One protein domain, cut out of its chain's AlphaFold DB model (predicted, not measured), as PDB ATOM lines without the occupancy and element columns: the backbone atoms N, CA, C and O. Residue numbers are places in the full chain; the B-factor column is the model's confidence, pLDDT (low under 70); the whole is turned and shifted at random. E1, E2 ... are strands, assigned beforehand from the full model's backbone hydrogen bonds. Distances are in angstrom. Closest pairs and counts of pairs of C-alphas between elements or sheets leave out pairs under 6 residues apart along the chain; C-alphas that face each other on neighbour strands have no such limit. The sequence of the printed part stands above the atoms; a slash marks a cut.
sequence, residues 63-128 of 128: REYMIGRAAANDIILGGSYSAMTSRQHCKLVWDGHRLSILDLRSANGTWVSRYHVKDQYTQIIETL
ATOM      1  N   ARG A  63       0.881  13.397  19.144       86.69
ATOM      2  CA  ARG A  63       1.803  14.098  20.039       86.69
ATOM      3  C   ARG A  63       2.529  13.138  20.964       86.69
ATOM      4  O   ARG A  63       1.967  12.159  21.448       86.69
ATOM      5  N   GLU A  64       3.774  13.488  21.262       89.00
ATOM      6  CA  GLU A  64       4.562  12.835  22.298       89.00
ATOM      7  C   GLU A  64       4.574  13.659  23.591       89.00
ATOM      8  O   GLU A  64       4.702  14.888  23.557       89.00
ATOM      9  N   TYR A  65       4.498  12.966  24.725       87.56
ATOM     10  CA  TYR A  65       4.648  13.530  26.061       87.56
ATOM     11  C   TYR A  65       5.828  12.861  26.758       87.56
ATOM     12  O   TYR A  65       5.817  11.661  27.021       87.56
ATOM     13  N   MET A  66       6.857  13.640  27.061       90.12
ATOM     14  CA  MET A  66       8.023  13.210  27.824       90.12
ATOM     15  C   MET A  66       7.691  13.185  29.308       90.12
ATOM     16  O   MET A  66       7.108  14.138  29.829       90.12
ATOM     17  N   ILE A  67       8.125  12.127  29.985       88.31
ATOM     18  CA  ILE A  67       7.894  11.910  31.410       88.31
ATOM     19  C   ILE A  67       9.226  11.636  32.107       88.31
ATOM     20  O   ILE A  67      10.062  10.859  31.638       88.31
ATOM     21  N   GLY A  68       9.429  12.267  33.259       88.75
ATOM     22  CA  GLY A  68      10.584  12.020  34.120       88.75
ATOM     23  C   GLY A  68      10.823  13.161  35.098       88.75
ATOM     24  O   GLY A  68      10.099  14.157  35.094       88.75
ATOM     25  N   ARG A  69      11.878  13.063  35.908       88.69
ATOM     26  CA  ARG A  69      12.156  14.066  36.954       88.69
ATOM     27  C   ARG A  69      12.733  15.389  36.445       88.69
ATOM     28  O   ARG A  69      12.830  16.349  37.202       88.69
ATOM     29  N   ALA A  70      13.226  15.442  35.206       88.06
ATOM     30  CA  ALA A  70      13.812  16.671  34.679       88.06
ATOM     31  C   ALA A  70      12.727  17.705  34.366       88.06
ATOM     32  O   ALA A  70      11.715  17.389  33.746       88.06
ATOM     33  N   ALA A  71      13.001  18.973  34.679       86.25
ATOM     34  CA  ALA A  71      12.108  20.088  34.364       86.25
ATOM     35  C   ALA A  71      11.909  20.321  32.852       86.25
ATOM     36  O   ALA A  71      11.093  21.147  32.465       86.25
ATOM     37  N   ALA A  72      12.639  19.610  31.984       86.25
ATOM     38  CA  ALA A  72      12.489  19.645  30.528       86.25
ATOM     39  C   ALA A  72      11.374  18.718  29.991       86.25
ATOM     40  O   ALA A  72      11.043  18.802  28.810       86.25
ATOM     41  N   ASN A  73      10.785  17.866  30.836       89.06
ATOM     42  CA  ASN A  73       9.717  16.943  30.446       89.06
ATOM     43  C   ASN A  73       8.337  17.605  30.453       89.06
ATOM     44  O   ASN A  73       8.117  18.570  31.185       89.06
ATOM     45  N   ASP A  74       7.404  17.075  29.664       86.75
ATOM     46  CA  ASP A  74       6.024  17.572  29.620       86.75
ATOM     47  C   ASP A  74       5.275  17.226  30.914       86.75
ATOM     48  O   ASP A  74       4.523  18.050  31.428       86.75
ATOM     49  N   ILE A  75       5.535  16.036  31.464       84.62
ATOM     50  CA  ILE A  75       5.043  15.584  32.766       84.62
ATOM     51  C   ILE A  75       6.249  15.435  33.691       84.62
ATOM     52  O   ILE A  75       7.133  14.600  33.462       84.62
ATOM     53  N   ILE A  76       6.292  16.265  34.729       87.31
ATOM     54  CA  ILE A  76       7.418  16.308  35.659       87.31
ATOM     55  C   ILE A  76       7.070  15.467  36.885       87.31
ATOM     56  O   ILE A  76       6.091  15.734  37.584       87.31
ATOM     57  N   LEU A  77       7.897  14.457  37.146       83.69
ATOM     58  CA  LEU A  77       7.788  13.606  38.330       83.69
ATOM     59  C   LEU A  77       8.599  14.236  39.465       83.69
ATOM     60  O   LEU A  77       9.830  14.164  39.471       83.69
ATOM     61  N   GLY A  78       7.896  14.932  40.358       79.88
ATOM     62  CA  GLY A  78       8.460  15.732  41.443       79.88
ATOM     63  C   GLY A  78       8.345  15.066  42.818       79.88
ATOM     64  O   GLY A  78       8.011  13.889  42.940       79.88
ATOM     65  N   GLY A  79       8.654  15.836  43.861       78.19
ATOM     66  CA  GLY A  79       8.552  15.403  45.255       78.19
ATOM     67  C   GLY A  79       9.778  14.650  45.787       78.19
ATOM     68  O   GLY A  79      10.779  14.446  45.086       78.19
ATOM     69  N   SER A  80       9.684  14.230  47.052       74.00
ATOM     70  CA  SER A  80      10.773  13.608  47.827       74.00
ATOM     71  C   SER A  80      11.318  12.315  47.212       74.00
ATOM     72  O   SER A  80      12.457  11.942  47.476       74.00
ATOM     73  N   TYR A  81      10.537  11.658  46.352       69.88
ATOM     74  CA  TYR A  81      10.879  10.369  45.742       69.88
ATOM     75  C   TYR A  81      11.271  10.476  44.261       69.88
ATOM     76  O   TYR A  81      11.574   9.469  43.621       69.88
ATOM     77  N   SER A  82      11.352  11.694  43.714       76.50
ATOM     78  CA  SER A  82      11.765  11.941  42.322       76.50
ATOM     79  C   SER A  82      13.165  11.408  41.984       76.50
ATOM     80  O   SER A  82      13.458  11.137  40.820       76.50
ATOM     81  N   ALA A  83      14.035  11.207  42.981       79.56
ATOM     82  CA  ALA A  83      15.355  10.595  42.805       79.56
ATOM     83  C   ALA A  83      15.288   9.154  42.266       79.56
ATOM     84  O   ALA A  83      16.214   8.714  41.589       79.56
ATOM     85  N   MET A  84      14.177   8.449  42.507       77.69
ATOM     86  CA  MET A  84      13.924   7.098  42.000       77.69
ATOM     87  C   MET A  84      13.470   7.087  40.532       77.69
ATOM     88  O   MET A  84      13.150   6.033  39.985       77.69
ATOM     89  N   THR A  85      13.419   8.245  39.875       82.38
ATOM     90  CA  THR A  85      12.999   8.368  38.482       82.38
ATOM     91  C   THR A  85      14.112   8.948  37.618       82.38
ATOM     92  O   THR A  85      14.891   9.813  38.023       82.38
ATOM     93  N   SER A  86      14.207   8.482  36.376       84.56
ATOM     94  CA  SER A  86      15.216   8.985  35.440       84.56
ATOM     95  C   SER A  86      14.886  10.415  35.012       84.56
ATOM     96  O   SER A  86      13.726  10.835  35.006       84.56
ATOM     97  N   ARG A  87      15.921  11.180  34.627       87.56
ATOM     98  CA  ARG A  87      15.747  12.537  34.078       87.56
ATOM     99  C   ARG A  87      14.786  12.520  32.895       87.56
ATOM    100  O   ARG A  87      13.847  13.297  32.900       87.56
ATOM    101  N   GLN A  88      14.997  11.608  31.955       88.69
ATOM    102  CA  GLN A  88      14.048  11.215  30.918       88.69
ATOM    103  C   GLN A  88      13.761   9.738  31.172       88.69
ATOM    104  O   GLN A  88      14.684   8.932  31.109       88.69
ATOM    105  N   HIS A  89      12.547   9.406  31.598       87.75
ATOM    106  CA  HIS A  89      12.221   8.064  32.084       87.75
ATOM    107  C   HIS A  89      11.439   7.279  31.042       87.75
ATOM    108  O   HIS A  89      11.864   6.208  30.624       87.75
ATOM    109  N   CYS A  90      10.348   7.855  30.557       89.06
ATOM    110  CA  CYS A  90       9.542   7.272  29.501       89.06
ATOM    111  C   CYS A  90       8.895   8.374  28.662       89.06
ATOM    112  O   CYS A  90       8.956   9.562  29.000       89.06
ATOM    113  N   LYS A  91       8.280   7.981  27.550       87.75
ATOM    114  CA  LYS A  91       7.404   8.855  26.778       87.75
ATOM    115  C   LYS A  91       6.070   8.186  26.493       87.75
ATOM    116  O   LYS A  91       6.016   6.982  26.252       87.75
ATOM    117  N   LEU A  92       5.014   8.987  26.488       87.00
ATOM    118  CA  LEU A  92       3.723   8.616  25.928       87.00
ATOM    119  C   LEU A  92       3.649   9.109  24.488       87.00
ATOM    120  O   LEU A  92       4.020  10.245  24.204       87.00
ATOM    121  N   VAL A  93       3.154   8.266  23.597       87.12
ATOM    122  CA  VAL A  93       2.955   8.560  22.183       87.12
ATOM    123  C   VAL A  93       1.472   8.397  21.890       87.12
ATOM    124  O   VAL A  93       0.931   7.299  22.007       87.12
ATOM    125  N   TRP A  94       0.820   9.503  21.550       83.88
ATOM    126  CA  TRP A  94      -0.519   9.512  20.980       83.88
ATOM    127  C   TRP A  94      -0.392   9.609  19.462       83.88
ATOM    128  O   TRP A  94       0.161  10.590  18.963       83.88
ATOM    129  N   ASP A  95      -0.883   8.611  18.731       82.19
ATOM    130  CA  ASP A  95      -0.813   8.571  17.261       82.19
ATOM    131  C   ASP A  95      -2.072   9.125  16.562       82.19
ATOM    132  O   ASP A  95      -2.146   9.112  15.336       82.19
ATOM    133  N   GLY A  96      -3.043   9.641  17.326       79.38
ATOM    134  CA  GLY A  96      -4.360  10.058  16.823       79.38
ATOM    135  C   GLY A  96      -5.468   9.028  17.058       79.38
ATOM    136  O   GLY A  96      -6.643   9.365  16.957       79.38
ATOM    137  N   HIS A  97      -5.107   7.792  17.399       78.88
ATOM    138  CA  HIS A  97      -6.049   6.695  17.620       78.88
ATOM    139  C   HIS A  97      -5.747   5.886  18.882       78.88
ATOM    140  O   HIS A  97      -6.652   5.317  19.488       78.88
ATOM    141  N   ARG A  98      -4.473   5.771  19.259       80.62
ATOM    142  CA  ARG A  98      -3.992   4.911  20.338       80.62
ATOM    143  C   ARG A  98      -2.952   5.634  21.173       80.62
ATOM    144  O   ARG A  98      -2.110   6.379  20.668       80.62
ATOM    145  N   LEU A  99      -2.991   5.348  22.473       81.19
ATOM    146  CA  LEU A  99      -1.970   5.775  23.415       81.19
ATOM    147  C   LEU A  99      -0.990   4.631  23.673       81.19
ATOM    148  O   LEU A  99      -1.365   3.508  24.006       81.19
ATOM    149  N   SER A 100       0.282   4.955  23.529       82.75
ATOM    150  CA  SER A 100       1.405   4.037  23.614       82.75
ATOM    151  C   SER A 100       2.416   4.559  24.624       82.75
ATOM    152  O   SER A 100       2.663   5.762  24.656       82.75
ATOM    153  N   ILE A 101       3.030   3.693  25.429       84.12
ATOM    154  CA  ILE A 101       4.152   4.082  26.297       84.12
ATOM    155  C   ILE A 101       5.450   3.420  25.845       84.12
ATOM    156  O   ILE A 101       5.461   2.245  25.477       84.12
ATOM    157  N   LEU A 102       6.541   4.177  25.902       85.00
ATOM    158  CA  LEU A 102       7.889   3.704  25.617       85.00
ATOM    159  C   LEU A 102       8.820   4.052  26.779       85.00
ATOM    160  O   LEU A 102       8.961   5.228  27.128       85.00
ATOM    161  N   ASP A 103       9.479   3.044  27.343       84.81
ATOM    162  CA  ASP A 103      10.567   3.243  28.301       84.81
ATOM    163  C   ASP A 103      11.828   3.761  27.588       84.81
ATOM    164  O   ASP A 103      12.191   3.285  26.511       84.81
ATOM    165  N   LEU A 104      12.489   4.761  28.174       84.75
ATOM    166  CA  LEU A 104      13.696   5.385  27.623       84.75
ATOM    167  C   LEU A 104      14.960   4.877  28.327       84.75
ATOM    168  O   LEU A 104      15.856   5.667  28.632       84.75
ATOM    169  N   ARG A 105      15.027   3.565  28.589       79.81
ATOM    170  CA  ARG A 105      16.077   2.913  29.388       79.81
ATOM    171  C   ARG A 105      16.174   3.515  30.776       79.81
ATOM    172  O   ARG A 105      17.225   3.992  31.219       79.81
ATOM    173  N   SER A 106      15.037   3.570  31.448       77.19
ATOM    174  CA  SER A 106      15.005   4.101  32.794       77.19
ATOM    175  C   SER A 106      15.749   3.199  33.784       77.19
ATOM    176  O   SER A 106      15.813   1.986  33.618       77.19
ATOM    177  N   ALA A 107      16.310   3.788  34.846       74.50
ATOM    178  CA  ALA A 107      17.130   3.042  35.805       74.50
ATOM    179  C   ALA A 107      16.342   1.953  36.558       74.50
ATOM    180  O   ALA A 107      16.908   0.921  36.898       74.50
ATOM    181  N   ASN A 108      15.043   2.181  36.788       75.00
ATOM    182  CA  ASN A 108      14.155   1.284  37.538       75.00
ATOM    183  C   ASN A 108      13.111   0.578  36.649       75.00
ATOM    184  O   ASN A 108      12.291  -0.187  37.156       75.00
ATOM    185  N   GLY A 109      13.138   0.831  35.335       72.75
ATOM    186  CA  GLY A 109      12.137   0.354  34.382       72.75
ATOM    187  C   GLY A 109      10.790   1.082  34.483       72.75
ATOM    188  O   GLY A 109      10.430   1.649  35.519       72.75
ATOM    189  N   THR A 110      10.010   1.024  33.402       76.88
ATOM    190  CA  THR A 110       8.623   1.507  33.367       76.88
ATOM    191  C   THR A 110       7.657   0.333  33.488       76.88
ATOM    192  O   THR A 110       7.779  -0.676  32.793       76.88
ATOM    193  N   TRP A 111       6.645   0.482  34.339       72.06
ATOM    194  CA  TRP A 111       5.601  -0.520  34.546       72.06
ATOM    195  C   TRP A 111       4.232   0.076  34.224       72.06
ATOM    196  O   TRP A 111       3.870   1.120  34.763       72.06
ATOM    197  N   VAL A 112       3.454  -0.602  33.379       72.06
ATOM    198  CA  VAL A 112       2.044  -0.269  33.128       72.06
ATOM    199  C   VAL A 112       1.178  -1.318  33.799       72.06
ATOM    200  O   VAL A 112       1.218  -2.498  33.443       72.06
ATOM    201  N   SER A 113       0.380  -0.901  34.778       71.00
ATOM    202  CA  SER A 113      -0.416  -1.812  35.607       71.00
ATOM    203  C   SER A 113       0.465  -2.895  36.255       71.00
ATOM    204  O   SER A 113       1.203  -2.601  37.194       71.00
ATOM    205  N   ARG A 114       0.416  -4.142  35.763       65.06
ATOM    206  CA  ARG A 114       1.253  -5.261  36.239       65.06
ATOM    207  C   ARG A 114       2.326  -5.696  35.236       65.06
ATOM    208  O   ARG A 114       3.102  -6.593  35.549       65.06
ATOM    209  N   TYR A 115       2.383  -5.074  34.060       64.69
ATOM    210  CA  TYR A 115       3.273  -5.470  32.974       64.69
ATOM    211  C   TYR A 115       4.481  -4.536  32.898       64.69
ATOM    212  O   TYR A 115       4.340  -3.314  32.835       64.69
ATOM    213  N   HIS A 116       5.675  -5.124  32.917       66.75
ATOM    214  CA  HIS A 116       6.915  -4.398  32.675       66.75
ATOM    215  C   HIS A 116       7.014  -4.045  31.192       66.75
ATOM    216  O   HIS A 116       6.904  -4.929  30.337       66.75
ATOM    217  N   VAL A 117       7.256  -2.772  30.892       73.44
ATOM    218  CA  VAL A 117       7.559  -2.325  29.535       73.44
ATOM    219  C   VAL A 117       8.984  -2.780  29.241       73.44
ATOM    220  O   VAL A 117       9.951  -2.182  29.705       73.44
ATOM    221  N   LYS A 118       9.128  -3.908  28.538       66.19
ATOM    222  CA  LYS A 118      10.448  -4.391  28.123       66.19
ATOM    223  C   LYS A 118      11.054  -3.406  27.128       66.19
ATOM    224  O   LYS A 118      10.352  -2.898  26.254       66.19
ATOM    225  N   ASP A 119      12.356  -3.181  27.274       50.16
ATOM    226  CA  ASP A 119      13.146  -2.254  26.465       50.16
ATOM    227  C   ASP A 119      12.764  -2.332  24.975       50.16
ATOM    228  O   ASP A 119      12.751  -3.413  24.383       50.16
ATOM    229  N   GLN A 120      12.464  -1.170  24.385       46.97
ATOM    230  CA  GLN A 120      12.092  -0.956  22.975       46.97
ATOM    231  C   GLN A 120      10.696  -1.416  22.518       46.97
ATOM    232  O   GLN A 120      10.343  -1.142  21.370       46.97
ATOM    233  N   TYR A 121       9.879  -2.038  23.373       51.88
ATOM    234  CA  TYR A 121       8.514  -2.419  23.001       51.88
ATOM    235  C   TYR A 121       7.482  -1.445  23.561       51.88
ATOM    236  O   TYR A 121       7.404  -1.192  24.761       51.88
ATOM    237  N   THR A 122       6.663  -0.915  22.659       56.97
ATOM    238  CA  THR A 122       5.491  -0.111  22.981       56.97
ATOM    239  C   THR A 122       4.430  -0.970  23.664       56.97
ATOM    240  O   THR A 122       3.952  -1.935  23.068       56.97
ATOM    241  N   GLN A 123       4.005  -0.594  24.872       64.00
ATOM    242  CA  GLN A 123       2.777  -1.144  25.451       64.00
ATOM    243  C   GLN A 123       1.603  -0.250  25.038       64.00
ATOM    244  O   GLN A 123       1.578   0.938  25.370       64.00
ATOM    245  N   ILE A 124       0.646  -0.825  24.307       63.38
ATOM    246  CA  ILE A 124      -0.617  -0.160  23.972       63.38
ATOM    247  C   ILE A 124      -1.457  -0.103  25.245       63.38
ATOM    248  O   ILE A 124      -1.681  -1.127  25.897       63.38
ATOM    249  N   ILE A 125      -1.901   1.097  25.607       65.75
ATOM    250  CA  ILE A 125      -2.856   1.288  26.692       65.75
ATOM    251  C   ILE A 125      -4.239   1.202  26.051       65.75
ATOM    252  O   ILE A 125      -4.690   2.147  25.409       65.75
ATOM    253  N   GLU A 126      -4.878   0.039  26.157       57.22
ATOM    254  CA  GLU A 126      -6.275  -0.110  25.753       57.22
ATOM    255  C   GLU A 126      -7.160   0.563  26.805       57.22
ATOM    256  O   GLU A 126      -7.103   0.241  27.994       57.22
ATOM    257  N   THR A 127      -7.936   1.549  26.369       48.28
ATOM    258  CA  THR A 127      -8.966   2.187  27.186       48.28
ATOM    259  C   THR A 127     -10.120   1.195  27.338       48.28
ATOM    260  O   THR A 127     -10.693   0.785  26.328       48.28
ATOM    261  N   LEU A 128     -10.421   0.774  28.572       39.75
ATOM    262  CA  LEU A 128     -11.642   0.023  28.903       39.75
ATOM    263  C   LEU A 128     -12.871   0.937  28.862       39.75
ATOM    264  O   LEU A 128     -12.736   2.106  29.300       39.75
TER     265      LEU A 128
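What this domain is: This is residues 63 to 128 of the 128 residues of the protein "FHA domain-containing protein" of Peniophora sp. CONT (UniProt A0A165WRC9). With little regular structure, this is one strongly twisted sheet of five short strands, with a long loop, residues 104 to 122, at its E4 and E5 end. Of 66 printed residues, 23 lie in named strands, E1 to E5 along the chain; the class is all strand. The sheet, order E2 E1 E3 E4 E5, is mixed. The whole is compact, radius of gyration of the C-alphas 11.8 A, spanning 33 by 23 by 22 A.

Where its parts are: E1, residues 63 to 68, begins at C-alpha 63 (1.803, 14.098, 20.039) and measures 16.7 A between end C-alphas. E3, residues 90 to 94, measures 13.4 A; E4, 99 to 103, 13.7 A; E2, 75 to 78, 9.3 A; E5, 123 to 125, 6.3 A, ending at (-2.856, 1.288, 26.692).

How they stand to each other: E1 is antiparallel to E3 at 161 degrees, N 65 to O 92 2.8 A, and parallel to E2 at 10 degrees, N 77 to O 68 3.0 A. E3, E4 and E5 form a meander, successive antiparallel neighbours in two hairpins, with N 93 to O 100 2.8 A and N 125 to O 99 2.9 A.

The domain as a whole: The printed part has no cut. Links E2 to E3 and E4 to E5 are long. Confidence is under 70 at residues 81, 114 to 116 and 118 to 128.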